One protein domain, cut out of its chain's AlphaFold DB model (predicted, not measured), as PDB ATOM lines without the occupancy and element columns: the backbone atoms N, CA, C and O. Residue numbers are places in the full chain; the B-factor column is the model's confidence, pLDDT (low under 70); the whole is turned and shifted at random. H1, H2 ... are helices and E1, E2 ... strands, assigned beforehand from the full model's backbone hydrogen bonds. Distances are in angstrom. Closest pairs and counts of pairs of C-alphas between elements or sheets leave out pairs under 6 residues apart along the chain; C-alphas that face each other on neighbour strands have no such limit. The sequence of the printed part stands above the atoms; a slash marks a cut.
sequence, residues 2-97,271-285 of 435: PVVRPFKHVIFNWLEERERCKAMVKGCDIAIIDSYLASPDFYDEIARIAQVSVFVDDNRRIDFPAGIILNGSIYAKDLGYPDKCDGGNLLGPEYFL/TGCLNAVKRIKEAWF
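AT A GLANCE: This is residues 2 to 97 and 271 to 285 of the 435 residues of the protein "GNAT family N-acetyltransferase" of Candidatus Lokiarchaeota archaeon (UniProt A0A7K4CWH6). A small sheet of three parallel strands stands in the middle, with one helix along each face: H2 covers E1 and E2 on one face, and H4 lies over E2 on the opposite face. The short helices H1 and H3 lie farthest out, H1 packing on H2, and residues 3 to 9 stick out free. The printed part has 111 residues, in the order H1, E1, H2, E2, E3, H3, H4; the sheet's order is E1, E2, E3. The class is mixed, helices and strands, with 50 residues in named elements, under half. The whole is compact and rounded, with a radius of gyration of the C-alphas of 13.9 A and spans of 36 by 31 by 27 A.

IN THESE COORDINATES: Start at Pro 2 and pass residues 2 to 17, which hold no named element. Find C-alpha 18 at (33.559, 5.257, -19.223); from there H1 runs over residues 18 to 25, 10.5 A. Next come E1, residues 30 to 34, 13.3 A, and H2, residues 40 to 49, 14.8 A. E2, residues 52 to 56, begins at C-alpha 52 (47.000, 16.424, -26.843) and is 13.3 A long. E3 holds residues 68 to 71, 9.7 A, and H3 residues 76 to 79, 5.5 A. H4, residues 272 to 285, is 19.9 A long and ends at C-alpha 285 (54.958, 22.203, -26.337).

HOW THE PARTS SIT: Look first at the inner strand E2. Beside it E1 is parallel at 16 degrees, with N 31 and O 52 within hydrogen-bond range at 2.8 A. E3 is parallel to E2 at 18 degrees, with N 55 and O 68 at 2.8 A. Residues 70 to 71 of E3 also pair, parallel, with residues 90 to 91. E1, H2 and E2 form a strand-helix-strand unit, two parallel neighbour strands with a helix between, and its crossover is right-handed. H2 is on the sheet at a height of 10.0 A and runs along the strands; its closest C-alphas to E2 are those of Ala 47 and Ser 53, 5.5 A apart. H4, on the opposite face, has a height of 8.9 A and also runs along the strands; the closest C-alphas to E2 are those of Val 52 and Trp 284, 6.1 A apart. H1 is not on the sheet but touches H2, closest at the C-alphas of Val 25 and Ile 49, 6.9 A, the same way at a shallow tilt of 34.6 degrees, only just short of steep. H3 is not on the sheet, and H3 and H4 are apart. In H1, H2 and H4 every O i to N i+4 pair is within hydrogen-bond range; H3 is too short for such a pair.

THE WHOLE: The C-alphas farthest apart, of Lys 8 and Asp 78, are 37.5 A apart. Residues 98 to 270 are not printed, and C-alphas 97 and 271 are 8.2 A apart across the cut. Of the links printed whole, E2 to E3 is long, with 11 residues. The mean pLDDT of the printed part is 90.3; residues 2 to 6 and 86 to 87 are under 70.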
ATOM      1  N   PRO A   2      50.134  -6.310 -18.928       46.69
ATOM      2  CA  PRO A   2      50.542  -5.261 -19.852       46.69
ATOM      3  C   PRO A   2      51.924  -4.714 -19.461       46.69
ATOM      4  O   PRO A   2      52.245  -4.538 -18.282       46.69
ATOM      5  N   VAL A   3      52.762  -4.492 -20.473       53.28
ATOM      6  CA  VAL A   3      54.182  -4.109 -20.383       53.28
ATOM      7  C   VAL A   3      54.310  -2.602 -20.112       53.28
ATOM      8  O   VAL A   3      54.949  -1.875 -20.859       53.28
ATOM      9  N   VAL A   4      53.667  -2.103 -19.051       55.31
ATOM     10  CA  VAL A   4      53.728  -0.674 -18.661       55.31
ATOM     11  C   VAL A   4      54.648  -0.459 -17.453       55.31
ATOM     12  O   VAL A   4      54.721   0.624 -16.887       55.31
ATOM     13  N   ARG A   5      55.402  -1.483 -17.035       53.78
ATOM     14  CA  ARG A   5      56.416  -1.336 -15.981       53.78
ATOM     15  C   ARG A   5      57.618  -0.557 -16.541       53.78
ATOM     16  O   ARG A   5      58.079  -0.897 -17.631       53.78
ATOM     17  N   PRO A   6      58.141   0.458 -15.832       61.69
ATOM     18  CA  PRO A   6      57.981   0.721 -14.396       61.69
ATOM     19  C   PRO A   6      56.955   1.815 -14.023       61.69
ATOM     20  O   PRO A   6      57.000   2.335 -12.912       61.69
ATOM     21  N   PHE A   7      56.042   2.206 -14.910       79.12
ATOM     22  CA  PHE A   7      55.150   3.339 -14.656       79.12
ATOM     23  C   PHE A   7      53.998   2.983 -13.704       79.12
ATOM     24  O   PHE A   7      53.473   1.862 -13.710       79.12
ATOM     25  N   LYS A   8      53.579   3.967 -12.893       83.56
ATOM     26  CA  LYS A   8      52.315   3.898 -12.145       83.56
ATOM     27  C   LYS A   8      51.183   3.732 -13.158       83.56
ATOM     28  O   LYS A   8      51.059   4.540 -14.072       83.56
ATOM     29  N   HIS A   9      50.387   2.683 -13.008       86.06
ATOM     30  CA  HIS A   9      49.293   2.373 -13.921       86.06
ATOM     31  C   HIS A   9      48.090   1.842 -13.147       86.06
ATOM     32  O   HIS A   9      48.225   1.301 -12.050       86.06
ATOM     33  N   VAL A  10      46.914   1.994 -13.750       87.88
ATOM     34  CA  VAL A  10      45.649   1.434 -13.277       87.88
ATOM     35  C   VAL A  10      45.086   0.596 -14.417       87.88
ATOM     36  O   VAL A  10      45.107   1.031 -15.566       87.88
ATOM     37  N   ILE A  11      44.613  -0.609 -14.106       89.38
ATOM     38  CA  ILE A  11      43.964  -1.504 -15.069       89.38
ATOM     39  C   ILE A  11      42.499  -1.595 -14.669       89.38
ATOM     40  O   ILE A  11      42.199  -1.939 -13.527       89.38
ATOM     41  N   PHE A  12      41.606  -1.264 -15.593       92.00
ATOM     42  CA  PHE A  12      40.161  -1.339 -15.400       92.00
ATOM     43  C   PHE A  12      39.461  -1.456 -16.762       92.00
ATOM     44  O   PHE A  12      40.087  -1.217 -17.803       92.00
ATOM     45  N   ASN A  13      38.185  -1.847 -16.771       92.88
ATOM     46  CA  ASN A  13      37.423  -1.992 -18.007       92.88
ATOM     47  C   ASN A  13      36.834  -0.637 -18.418       92.88
ATOM     48  O   ASN A  13      35.744  -0.255 -18.003       92.88
ATOM     49  N   TRP A  14      37.556   0.103 -19.256       91.69
ATOM     50  CA  TRP A  14      37.136   1.437 -19.695       91.69
ATOM     51  C   TRP A  14      35.842   1.443 -20.533       91.69
ATOM     52  O   TRP A  14      35.214   2.496 -20.638       91.69
ATOM     53  N   LEU A  15      35.429   0.305 -21.110       89.62
ATOM     54  CA  LEU A  15      34.165   0.199 -21.852       89.62
ATOM     55  C   LEU A  15      32.951   0.229 -20.923       89.62
ATOM     56  O   LEU A  15      31.943   0.843 -21.272       89.62
ATOM     57  N   GLU A  16      33.067  -0.410 -19.760       93.75
ATOM     58  CA  GLU A  16      32.033  -0.451 -18.719       93.75
ATOM     59  C   GLU A  16      32.123   0.776 -17.798       93.75
ATOM     60  O   GLU A  16      31.108   1.317 -17.371       93.75
ATOM     61  N   GLU A  17      33.333   1.277 -17.544       94.69
ATOM     62  CA  GLU A  17      33.609   2.381 -16.618       94.69
ATOM     63  C   GLU A  17      34.006   3.681 -17.356       94.69
ATOM     64  O   GLU A  17      35.011   4.325 -17.030       94.69
ATOM     65  N   ARG A  18      33.228   4.093 -18.369       91.44
ATOM     66  CA  ARG A  18      33.559   5.257 -19.223       91.44
ATOM     67  C   ARG A  18      33.745   6.556 -18.438       91.44
ATOM     68  O   ARG A  18      34.704   7.280 -18.685       91.44
ATOM     69  N   GLU A  19      32.878   6.838 -17.469       92.81
ATOM     70  CA  GLU A  19      32.963   8.067 -16.664       92.81
ATOM     71  C   GLU A  19      34.214   8.103 -15.781       92.81
ATOM     72  O   GLU A  19      34.869   9.139 -15.660       92.81
ATOM     73  N   ARG A  20      34.626   6.948 -15.243       94.75
ATOM     74  CA  ARG A  20      35.903   6.823 -14.531       94.75
ATOM     75  C   ARG A  20      37.078   7.098 -15.468       94.75
ATOM     76  O   ARG A  20      37.990   7.831 -15.093       94.75
ATOM     77  N   CYS A  21      37.045   6.555 -16.688       93.06
ATOM     78  CA  CYS A  21      38.066   6.821 -17.701       93.06
ATOM     79  C   CYS A  21      38.159   8.319 -18.024       93.06
ATOM     80  O   CYS A  21      39.244   8.893 -17.943       93.06
ATOM     81  N   LYS A  22      37.023   8.980 -18.277       91.69
ATOM     82  CA  LYS A  22      36.967  10.429 -18.526       91.69
ATOM     83  C   LYS A  22      37.538  11.233 -17.365       91.69
ATOM     84  O   LYS A  22      38.350  12.124 -17.589       91.69
ATOM     85  N   ALA A  23      37.157  10.907 -16.130       92.81
ATOM     86  CA  ALA A  23      37.662  11.592 -14.944       92.81
ATOM     87  C   ALA A  23      39.189  11.476 -14.809       92.81
ATOM     88  O   ALA A  23      39.836  12.443 -14.415       92.81
ATOM     89  N   MET A  24      39.770  10.329 -15.178       90.81
ATOM     90  CA  MET A  24      41.220  10.116 -15.149       90.81
ATOM     91  C   MET A  24      41.969  10.825 -16.286       90.81
ATOM     92  O   MET A  24      43.115  11.224 -16.097       90.81
ATOM     93  N   VAL A  25      41.353  10.955 -17.464       91.62
ATOM     94  CA  VAL A  25      41.975  11.582 -18.645       91.62
ATOM     95  C   VAL A  25      41.794  13.104 -18.648       91.62
ATOM     96  O   VAL A  25      42.585  13.824 -19.255       91.62
ATOM     97  N   LYS A  26      40.784  13.631 -17.950       93.50
ATOM     98  CA  LYS A  26      40.503  15.067 -17.901       93.50
ATOM     99  C   LYS A  26      41.722  15.865 -17.430       93.50
ATOM    100  O   LYS A  26      42.198  15.698 -16.313       93.50
ATOM    101  N   GLY A  27      42.181  16.782 -18.280       87.38
ATOM    102  CA  GLY A  27      43.318  17.655 -17.998       87.38
ATOM    103  C   GLY A  27      44.686  16.996 -18.170       87.38
ATOM    104  O   GLY A  27      45.690  17.651 -17.892       87.38
ATOM    105  N   CYS A  28      44.762  15.747 -18.646       93.56
ATOM    106  CA  CYS A  28      46.048  15.125 -18.938       93.56
ATOM    107  C   CYS A  28      46.767  15.856 -20.081       93.56
ATOM    108  O   CYS A  28      46.142  16.367 -21.017       93.56
ATOM    109  N   ASP A  29      48.095  15.843 -20.042       93.62
ATOM    110  CA  ASP A  29      48.927  16.434 -21.088       93.62
ATOM    111  C   ASP A  29      48.780  15.708 -22.430       93.62
ATOM    112  O   ASP A  29      48.683  16.339 -23.482       93.62
ATOM    113  N   ILE A  30      48.759  14.374 -22.402       94.19
ATOM    114  CA  ILE A  30      48.703  13.534 -23.599       94.19
ATOM    115  C   ILE A  30      47.808  12.319 -23.324       94.19
ATOM    116  O   ILE A  30      48.070  11.559 -22.392       94.19
ATOM    117  N   ALA A  31      46.807  12.096 -24.177       94.69
ATOM    118  CA  ALA A  31      46.008  10.876 -24.234       94.69
ATOM    119  C   ALA A  31      46.356  10.078 -25.501       94.69
ATOM    120  O   ALA A  31      46.322  10.623 -26.601       94.69
ATOM    121  N   ILE A  32      46.679   8.790 -25.356       95.00
ATOM    122  CA  ILE A  32      46.926   7.872 -26.479       95.00
ATOM    123  C   ILE A  32      45.824   6.813 -26.479       95.00
ATOM    124  O   ILE A  32      45.613   6.152 -25.462       95.00
ATOM    125  N   ILE A  33      45.141   6.648 -27.611       94.50
ATOM    126  CA  ILE A  33      44.051   5.684 -27.786       94.50
ATOM    127  C   ILE A  33      44.438   4.696 -28.884       94.50
ATOM    128  O   ILE A  33      44.644   5.093 -30.026       94.50
ATOM    129  N   ASP A  34      44.483   3.416 -28.530       94.19
ATOM    130  CA  ASP A  34      44.700   2.289 -29.439       94.19
ATOM    131  C   ASP A  34      43.586   1.265 -29.189       94.19
ATOM    132  O   ASP A  34      43.636   0.476 -28.243       94.19
ATOM    133  N   SER A  35      42.481   1.394 -29.927       92.31
ATOM    134  CA  SER A  35      41.289   0.582 -29.691       92.31
ATOM    135  C   SER A  35      40.376   0.535 -30.905       92.31
ATOM    136  O   SER A  35      39.905   1.562 -31.387       92.31
ATOM    137  N   TYR A  36      40.019  -0.675 -31.326       90.06
ATOM    138  CA  TYR A  36      38.955  -0.907 -32.306       90.06
ATOM    139  C   TYR A  36      37.545  -0.801 -31.704       90.06
ATOM    140  O   TYR A  36      36.577  -0.636 -32.439       90.06
ATOM    141  N   LEU A  37      37.423  -0.874 -30.374       92.88
ATOM    142  CA  LEU A  37      36.139  -0.895 -29.660       92.88
ATOM    143  C   LEU A  37      35.640   0.507 -29.283       92.88
ATOM    144  O   LEU A  37      34.486   0.672 -28.894       92.88
ATOM    145  N   ALA A  38      36.499   1.526 -29.371       92.31
ATOM    146  CA  ALA A  38      36.117   2.902 -29.074       92.31
ATOM    147  C   ALA A  38      35.179   3.447 -30.166       92.31
ATOM    148  O   ALA A  38      35.499   3.391 -31.360       92.31
ATOM    149  N   SER A  39      34.021   3.967 -29.751       92.62
ATOM    150  CA  SER A  39      33.065   4.638 -30.637       92.62
ATOM    151  C   SER A  39      33.580   6.024 -31.047       92.62
ATOM    152  O   SER A  39      34.339   6.614 -30.277       92.62
ATOM    153  N   PRO A  40      33.160   6.579 -32.202       93.56
ATOM    154  CA  PRO A  40      33.510   7.945 -32.608       93.56
ATOM    155  C   PRO A  40      33.297   8.984 -31.496       93.56
ATOM    156  O   PRO A  40      34.248   9.671 -31.130       93.56
ATOM    157  N   ASP A  41      32.132   8.971 -30.838       93.69
ATOM    158  CA  ASP A  41      31.829   9.897 -29.734       93.69
ATOM    159  C   ASP A  41      32.832   9.804 -28.576       93.69
ATOM    160  O   ASP A  41      33.139  10.800 -27.925       93.69
ATOM    161  N   PHE A  42      33.381   8.612 -28.317       93.75
ATOM    162  CA  PHE A  42      34.383   8.437 -27.271       93.75
ATOM    163  C   PHE A  42      35.707   9.104 -27.662       93.75
ATOM    164  O   PHE A  42      36.343   9.737 -26.822       93.75
ATOM    165  N   TYR A  43      36.114   9.023 -28.934       94.25
ATOM    166  CA  TYR A  43      37.271   9.781 -29.418       94.25
ATOM    167  C   TYR A  43      37.040  11.288 -29.295       94.25
ATOM    168  O   TYR A  43      37.942  11.990 -28.840       94.25
ATOM    169  N   ASP A  44      35.847  11.779 -29.647       94.00
ATOM    170  CA  ASP A  44      35.501  13.205 -29.560       94.00
ATOM    171  C   ASP A  44      35.508  13.710 -28.113       94.00
ATOM    172  O   ASP A  44      35.939  14.828 -27.815       94.00
ATOM    173  N   GLU A  45      35.030  12.892 -27.179       93.38
ATOM    174  CA  GLU A  45      35.085  13.183 -25.749       93.38
ATOM    175  C   GLU A  45      36.525  13.278 -25.243       93.38
ATOM    176  O   GLU A  45      36.869  14.278 -24.610       93.38
ATOM    177  N   ILE A  46      37.378  12.294 -25.550       93.12
ATOM    178  CA  ILE A  46      38.787  12.324 -25.133       93.12
ATOM    179  C   ILE A  46      39.523  13.515 -25.761       93.12
ATOM    180  O   ILE A  46      40.235  14.231 -25.053       93.12
ATOM    181  N   ALA A  47      39.283  13.792 -27.048       92.88
ATOM    182  CA  ALA A  47      39.866  14.926 -27.764       92.88
ATOM    183  C   ALA A  47      39.564  16.281 -27.110       92.88
ATOM    184  O   ALA A  47      40.406  17.178 -27.144       92.88
ATOM    185  N   ARG A  48      38.386  16.429 -26.488       92.94
ATOM    186  CA  ARG A  48      37.980  17.663 -25.797       92.94
ATOM    187  C   ARG A  48      38.596  17.837 -24.412       92.94
ATOM    188  O   ARG A  48      38.723  18.972 -23.960       92.94
ATOM    189  N   ILE A  49      38.916  16.748 -23.712       94.00
ATOM    190  CA  ILE A  49      39.336  16.809 -22.299       94.00
ATOM    191  C   ILE A  49      40.841  16.620 -22.090       94.00
ATOM    192  O   ILE A  49      41.344  16.985 -21.026       94.00
ATOM    193  N   ALA A  50      41.552  16.064 -23.071       93.62
ATOM    194  CA  ALA A  50      43.007  15.962 -23.076       93.62
ATOM    195  C   ALA A  50      43.637  17.169 -23.784       93.62
ATOM    196  O   ALA A  50      43.082  17.697 -24.748       93.62
ATOM    197  N   GLN A  51      44.831  17.592 -23.357       91.94
ATOM    198  CA  GLN A  51      45.530  18.666 -24.062       91.94
ATOM    199  C   GLN A  51      46.000  18.206 -25.444       91.94
ATOM    200  O   GLN A  51      45.758  18.900 -26.425       91.94
ATOM    201  N   VAL A  52      46.635  17.040 -25.558       93.31
ATOM    202  CA  VAL A  52      47.000  16.424 -26.843       93.31
ATOM    203  C   VAL A  52      46.384  15.037 -26.920       93.31
ATOM    204  O   VAL A  52      46.561  14.233 -26.012       93.31
ATOM    205  N   SER A  53      45.689  14.744 -28.015       94.19
ATOM    206  CA  SER A  53      45.155  13.407 -28.283       94.19
ATOM    207  C   SER A  53      45.896  12.755 -29.438       94.19
ATOM    208  O   SER A  53      46.167  13.401 -30.451       94.19
ATOM    209  N   VAL A  54      46.230  11.480 -29.266       95.44
ATOM    210  CA  VAL A  54      46.925  10.644 -30.243       95.44
ATOM    211  C   VAL A  54      46.088   9.398 -30.494       95.44
ATOM    212  O   VAL A  54      45.735   8.685 -29.554       95.44
ATOM    213  N   PHE A  55      45.787   9.123 -31.756       95.38
ATOM    214  CA  PHE A  55      44.963   7.992 -32.167       95.38
ATOM    215  C   PHE A  55      45.817   7.019 -32.968       95.38
ATOM    216  O   PHE A  55      46.296   7.361 -34.047       95.38
ATOM    217  N   VAL A  56      46.041   5.826 -32.420       95.81
ATOM    218  CA  VAL A  56      46.693   4.730 -33.137       95.81
ATOM    219  C   VAL A  56      45.642   4.056 -34.007       95.81
ATOM    220  O   VAL A  56      44.561   3.714 -33.526       95.81
ATOM    221  N   ASP A  57      45.943   3.920 -35.293       93.94
ATOM    222  CA  ASP A  57      45.017   3.371 -36.276       93.94
ATOM    223  C   ASP A  57      45.773   2.657 -37.400       93.94
ATOM    224  O   ASP A  57      46.925   2.985 -37.690       93.94
ATOM    225  N   ASP A  58      45.102   1.710 -38.057       90.38
ATOM    226  CA  ASP A  58      45.694   0.893 -39.120       90.38
ATOM    227  C   ASP A  58      44.972   1.027 -40.466       90.38
ATOM    228  O   ASP A  58      45.596   0.807 -41.504       90.38
ATOM    229  N   ASN A  59      43.676   1.359 -40.485       88.56
ATOM    230  CA  ASN A  59      42.824   1.185 -41.670       88.56
ATOM    231  C   ASN A  59      41.814   2.316 -41.927       88.56
ATOM    232  O   ASN A  59      40.960   2.168 -42.800       88.56
ATOM    233  N   ARG A  60      41.897   3.426 -41.189       91.19
ATOM    234  CA  ARG A  60      40.966   4.560 -41.247       91.19
ATOM    235  C   ARG A  60      39.513   4.116 -41.060       91.19
ATOM    236  O   ARG A  60      38.631   4.445 -41.849       91.19
ATOM    237  N   ARG A  61      39.251   3.356 -39.994       87.75
ATOM    238  CA  ARG A  61      37.907   2.822 -39.700       87.75
ATOM    239  C   ARG A  61      36.835   3.884 -39.436       87.75
ATOM    240  O   ARG A  61      35.653   3.587 -39.574       87.75
ATOM    241  N   ILE A  62      37.230   5.074 -38.987       90.94
ATOM    242  CA  ILE A  62      36.334   6.180 -38.636       90.94
ATOM    243  C   ILE A  62      36.927   7.510 -39.100       90.94
ATOM    244  O   ILE A  62      38.119   7.606 -39.404       90.94
ATOM    245  N   ASP A  63      36.094   8.547 -39.112       90.81
ATOM    246  CA  ASP A  63      36.578   9.916 -39.215       90.81
ATOM    247  C   ASP A  63      37.016  10.406 -37.830       90.81
ATOM    248  O   ASP A  63      36.191  10.699 -36.969       90.81
ATOM    249  N   PHE A  64      38.326  10.426 -37.588       92.81
ATOM    250  CA  PHE A  64      38.875  10.793 -36.284       92.81
ATOM    251  C   PHE A  64      38.680  12.294 -35.981       92.81
ATOM    252  O   PHE A  64      38.718  13.116 -36.909       92.81
ATOM    253  N   PRO A  65      38.518  12.677 -34.697       92.81
ATOM    254  CA  PRO A  65      38.503  14.076 -34.274       92.81
ATOM    255  C   PRO A  65      39.835  14.791 -34.509       92.81
ATOM    256  O   PRO A  65      40.833  14.195 -34.914       92.81
ATOM    257  N   ALA A  66      39.867  16.085 -34.180       90.06
ATOM    258  CA  ALA A  66      41.108  16.844 -34.091       90.06
ATOM    259  C   ALA A  66      42.083  16.188 -33.092       90.06
ATOM    260  O   ALA A  66      41.859  16.163 -31.881       90.06
ATOM    261  N   GLY A  67      43.179  15.658 -33.621       92.19
ATOM    262  CA  GLY A  67      44.213  14.950 -32.879       92.19
ATOM    263  C   GLY A  67      45.274  14.410 -33.829       92.19
ATOM    264  O   GLY A  67      45.139  14.505 -35.049       92.19
ATOM    265  N   ILE A  68      46.350  13.870 -33.266       94.88
ATOM    266  CA  ILE A  68      47.452  13.298 -34.035       94.88
ATOM    267  C   ILE A  68      47.098  11.856 -34.383       94.88
ATOM    268  O   ILE A  68      47.021  11.009 -33.494       94.88
ATOM    269  N   ILE A  69      46.939  11.548 -35.666       96.12
ATOM    270  CA  ILE A  69      46.774  10.160 -36.107       96.12
ATOM    271  C   ILE A  69      48.156   9.533 -36.262       96.12
ATOM    272  O   ILE A  69      49.017  10.089 -36.942       96.12
ATOM    273  N   LEU A  70      48.375   8.382 -35.635       96.81
ATOM    274  CA  LEU A  70      49.596   7.595 -35.732       96.81
ATOM    275  C   LEU A  70      49.288   6.286 -36.457       96.81
ATOM    276  O   LEU A  70      48.752   5.354 -35.864       96.81
ATOM    277  N   ASN A  71      49.674   6.220 -37.730       96.62
ATOM    278  CA  ASN A  71      49.602   5.001 -38.524       96.62
ATOM    279  C   ASN A  71      50.962   4.758 -39.182       96.62
ATOM    280  O   ASN A  71      51.336   5.396 -40.166       96.62
ATOM    281  N   GLY A  72      51.717   3.816 -38.620       96.75
ATOM    282  CA  GLY A  72      53.053   3.478 -39.100       96.75
ATOM    283  C   GLY A  72      53.076   2.656 -40.392       96.75
ATOM    284  O   GLY A  72      54.154   2.339 -40.894       96.75
ATOM    285  N   SER A  73      51.919   2.238 -40.904       96.69
ATOM    286  CA  SER A  73      51.854   1.288 -42.011       96.69
ATOM    287  C   SER A  73      52.426   1.870 -43.305       96.69
ATOM    288  O   SER A  73      52.290   3.059 -43.592       96.69
ATOM    289  N   ILE A  74      53.017   1.023 -44.149       97.00
ATOM    290  CA  ILE A  74      53.599   1.411 -45.447       97.00
ATOM    291  C   ILE A  74      52.583   2.075 -46.392       97.00
ATOM    292  O   ILE A  74      52.949   2.894 -47.228       97.00
ATOM    293  N   TYR A  75      51.302   1.754 -46.230       95.69
ATOM    294  CA  TYR A  75      50.189   2.306 -46.999       95.69
ATOM    295  C   TYR A  75      49.458   3.453 -46.280       95.69
ATOM    296  O   TYR A  75      48.455   3.936 -46.792       95.69
ATOM    297  N   ALA A  76      49.917   3.902 -45.107       95.94
ATOM    298  CA  ALA A  76      49.178   4.859 -44.277       95.94
ATOM    299  C   ALA A  76      48.857   6.181 -44.995       95.94
ATOM    300  O   ALA A  76      47.782   6.745 -44.806       95.94
ATOM    301  N   LYS A  77      49.769   6.662 -45.851       93.81
ATOM    302  CA  LYS A  77      49.584   7.897 -46.636       93.81
ATOM    303  C   LYS A  77      48.469   7.763 -47.681       93.81
ATOM    304  O   LYS A  77      47.785   8.741 -47.962       93.81
ATOM    305  N   ASP A  78      48.228   6.555 -48.181       94.31
ATOM    306  CA  ASP A  78      47.203   6.281 -49.193       94.31
ATOM    307  C   ASP A  78      45.789   6.237 -48.604       94.31
ATOM    308  O   ASP A  78      44.810   6.314 -49.342       94.31
ATOM    309  N   LEU A  79      45.659   6.127 -47.277       93.56
ATOM    310  CA  LEU A  79      44.355   6.106 -46.610       93.56
ATOM    311  C   LEU A  79      43.673   7.483 -46.603       93.56
ATOM    312  O   LEU A  79      42.478   7.569 -46.313       93.56
ATOM    313  N   GLY A  80      44.400   8.556 -46.937       91.81
ATOM    314  CA  GLY A  80      43.835   9.895 -47.105       91.81
ATOM    315  C   GLY A  80      43.265  10.477 -45.813       91.81
ATOM    316  O   GLY A  80      42.147  10.994 -45.810       91.81
ATOM    317  N   TYR A  81      43.999  10.353 -44.703       92.12
ATOM    318  CA  TYR A  81      43.605  10.986 -43.445       92.12
ATOM    319  C   TYR A  81      43.548  12.514 -43.598       92.12
ATOM    320  O   TYR A  81      44.494  13.099 -44.128       92.12
ATOM    321  N   PRO A  82      42.478  13.175 -43.125       88.31
ATOM    322  CA  PRO A  82      42.411  14.630 -43.121       88.31
ATOM    323  C   PRO A  82      43.383  15.215 -42.087       88.31
ATOM    324  O   PRO A  82      43.507  14.704 -40.971       88.31
ATOM    325  N   ASP A  83      44.046  16.317 -42.431       82.94
ATOM    326  CA  ASP A  83      44.885  17.064 -41.491       82.94
ATOM    327  C   ASP A  83      44.007  17.996 -40.644       82.94
ATOM    328  O   ASP A  83      43.647  19.097 -41.054       82.94
ATOM    329  N   LYS A  84      43.624  17.517 -39.453       82.38
ATOM    330  CA  LYS A  84      42.696  18.206 -38.536       82.38
ATOM    331  C   LYS A  84      43.371  18.875 -37.330       82.38
ATOM    332  O   LYS A  84      42.669  19.363 -36.446       82.38
ATOM    333  N   CYS A  85      44.703  18.869 -37.229       73.44
ATOM    334  CA  CYS A  85      45.399  19.466 -36.086       73.44
ATOM    335  C   CYS A  85      46.781  20.046 -36.413       73.44
ATOM    336  O   CYS A  85      47.489  19.590 -37.316       73.44
ATOM    337  N   ASP A  86      47.193  21.010 -35.586       64.75
ATOM    338  CA  ASP A  86      48.548  21.544 -35.582       64.75
ATOM    339  C   ASP A  86      49.545  20.467 -35.156       64.75
ATOM    340  O   ASP A  86      49.552  19.991 -34.021       64.75
ATOM    341  N   GLY A  87      50.421  20.091 -36.085       64.31
ATOM    342  CA  GLY A  87      51.350  18.978 -35.902       64.31
ATOM    343  C   GLY A  87      51.152  17.853 -36.910       64.31
ATOM    344  O   GLY A  87      52.115  17.120 -37.127       64.31
ATOM    345  N   GLY A  88      49.997  17.793 -37.582       83.50
ATOM    346  CA  GLY A  88      49.707  16.878 -38.688       83.50
ATOM    347  C   GLY A  88      49.706  15.396 -38.309       83.50
ATOM    348  O   GLY A  88      50.064  15.000 -37.197       83.50
ATOM    349  N   ASN A  89      49.319  14.559 -39.268       93.19
ATOM    350  CA  ASN A  89      49.300  13.112 -39.087       93.19
ATOM    351  C   ASN A  89      50.716  12.498 -39.157       93.19
ATOM    352  O   ASN A  89      51.591  12.943 -39.905       93.19
ATOM    353  N   LEU A  90      50.945  11.444 -38.373       95.75
ATOM    354  CA  LEU A  90      52.179  10.659 -38.316       95.75
ATOM    355  C   LEU A  90      51.988   9.374 -39.119       95.75
ATOM    356  O   LEU A  90      51.619   8.328 -38.583       95.75
ATOM    357  N   LEU A  91      52.196   9.490 -40.428       96.06
ATOM    358  CA  LEU A  91      51.875   8.445 -41.396       96.06
ATOM    359  C   LEU A  91      53.136   7.859 -42.024       96.06
ATOM    360  O   LEU A  91      53.973   8.605 -42.533       96.06
ATOM    361  N   GLY A  92      53.218   6.532 -42.065       96.88
ATOM    362  CA  GLY A  92      54.233   5.791 -42.808       96.88
ATOM    363  C   GLY A  92      55.281   5.080 -41.943       96.88
ATOM    364  O   GLY A  92      55.331   5.274 -40.723       96.88
ATOM    365  N   PRO A  93      56.145   4.259 -42.572       96.56
ATOM    366  CA  PRO A  93      57.124   3.412 -41.886       96.56
ATOM    367  C   PRO A  93      58.115   4.165 -40.995       96.56
ATOM    368  O   PRO A  93      58.645   3.599 -40.038       96.56
ATOM    369  N   GLU A  94      58.329   5.457 -41.251       95.69
ATOM    370  CA  GLU A  94      59.122   6.341 -40.400       95.69
ATOM    371  C   GLU A  94      58.529   6.546 -38.993       95.69
ATOM    372  O   GLU A  94      59.228   7.067 -38.122       95.69
ATOM    373  N   TYR A  95      57.280   6.124 -38.763       97.12
ATOM    374  CA  TYR A  95      56.576   6.149 -37.480       97.12
ATOM    375  C   TYR A  95      56.144   4.751 -36.997       97.12
ATOM    376  O   TYR A  95      55.451   4.648 -35.985       97.12
ATOM    377  N   PHE A  96      56.559   3.665 -37.664       97.31
ATOM    378  CA  PHE A  96      56.175   2.310 -37.253       97.31
ATOM    379  C   PHE A  96      56.763   1.932 -35.883       97.31
ATOM    380  O   PHE A  96      57.956   2.104 -35.613       97.31
ATOM    381  N   LEU A  97      55.911   1.415 -34.996       96.06
ATOM    382  CA  LEU A  97      56.253   1.139 -33.602       96.06
ATOM    383  C   LEU A  97      56.837  -0.269 -33.445       96.06
ATOM    384  O   LEU A  97      56.124  -1.243 -33.215       96.06
ATOM    385  N   THR A 271      63.449   3.743 -35.923       95.06
ATOM    386  CA  THR A 271      63.298   5.037 -35.226       95.06
ATOM    387  C   THR A 271      61.854   5.502 -35.018       95.06
ATOM    388  O   THR A 271      61.638   6.575 -34.452       95.06
ATOM    389  N   GLY A 272      60.856   4.709 -35.425       96.06
ATOM    390  CA  GLY A 272      59.456   5.141 -35.464       96.06
ATOM    391  C   GLY A 272      58.890   5.609 -34.125       96.06
ATOM    392  O   GLY A 272      58.274   6.671 -34.056       96.06
ATOM    393  N   CYS A 273      59.200   4.900 -33.036       94.38
ATOM    394  CA  CYS A 273      58.786   5.305 -31.691       94.38
ATOM    395  C   CYS A 273      59.393   6.660 -31.276       94.38
ATOM    396  O   CYS A 273      58.678   7.534 -30.785       94.38
ATOM    397  N   LEU A 274      60.690   6.876 -31.527       92.56
ATOM    398  CA  LEU A 274      61.367   8.139 -31.206       92.56
ATOM    399  C   LEU A 274      60.809   9.302 -32.033       92.56
ATOM    400  O   LEU A 274      60.575  10.387 -31.495       92.56
ATOM    401  N   ASN A 275      60.559   9.068 -33.322       93.69
ATOM    402  CA  ASN A 275      59.967  10.061 -34.213       93.69
ATOM    403  C   ASN A 275      58.555  10.441 -33.750       93.69
ATOM    404  O   ASN A 275      58.250  11.632 -33.667       93.69
ATOM    405  N   ALA A 276      57.725   9.458 -33.386       94.44
ATOM    406  CA  ALA A 276      56.380   9.701 -32.877       94.44
ATOM    407  C   ALA A 276      56.404  10.502 -31.566       94.44
ATOM    408  O   ALA A 276      55.779  11.557 -31.482       94.44
ATOM    409  N   VAL A 277      57.199  10.074 -30.577       93.12
ATOM    410  CA  VAL A 277      57.332  10.775 -29.287       93.12
ATOM    411  C   VAL A 277      57.776  12.222 -29.483       93.12
ATOM    412  O   VAL A 277      57.223  13.124 -28.859       93.12
ATOM    413  N   LYS A 278      58.748  12.464 -30.369       91.00
ATOM    414  CA  LYS A 278      59.224  13.815 -30.667       91.00
ATOM    415  C   LYS A 278      58.105  14.706 -31.212       91.00
ATOM    416  O   LYS A 278      57.947  15.831 -30.752       91.00
ATOM    417  N   ARG A 279      57.317  14.206 -32.168       91.69
ATOM    418  CA  ARG A 279      56.215  14.966 -32.780       91.69
ATOM    419  C   ARG A 279      55.063  15.213 -31.806       91.69
ATOM    420  O   ARG A 279      54.535  16.319 -31.773       91.69
ATOM    421  N   ILE A 280      54.734  14.229 -30.973       93.31
ATOM    422  CA  ILE A 280      53.718  14.368 -29.920       93.31
ATOM    423  C   ILE A 280      54.162  15.413 -28.885       93.31
ATOM    424  O   ILE A 280      53.381  16.288 -28.519       93.31
ATOM    425  N   LYS A 281      55.435  15.382 -28.459       92.19
ATOM    426  CA  LYS A 281      56.003  16.400 -27.560       92.19
ATOM    427  C   LYS A 281      55.970  17.797 -28.168       92.19
ATOM    428  O   LYS A 281      55.645  18.741 -27.468       92.19
ATOM    429  N   GLU A 282      56.277  17.942 -29.454       91.44
ATOM    430  CA  GLU A 282      56.187  19.232 -30.150       91.44
ATOM    431  C   GLU A 282      54.761  19.794 -30.153       91.44
ATOM    432  O   GLU A 282      54.589  20.983 -29.897       91.44
ATOM    433  N   ALA A 283      53.745  18.957 -30.378       91.62
ATOM    434  CA  ALA A 283      52.349  19.380 -30.276       91.62
ATOM    435  C   ALA A 283      51.973  19.799 -28.846       91.62
ATOM    436  O   ALA A 283      51.287  20.800 -28.654       91.62
ATOM    437  N   TRP A 284      52.468  19.077 -27.837       92.94
ATOM    438  CA  TRP A 284      52.275  19.451 -26.436       92.94
ATOM    439  C   TRP A 284      52.965  20.778 -26.096       92.94
ATOM    440  O   TRP A 284      52.338  21.674 -25.533       92.94
ATOM    441  N   PHE A 285      54.220  20.955 -26.520       93.50
ATOM    442  CA  PHE A 285      54.958  22.203 -26.337       93.50
ATOM    443  C   PHE A 285      54.227  23.391 -26.949       93.50
ATOM    444  O   PHE A 285      54.110  24.406 -26.282       93.50
TER     445      PHE A 285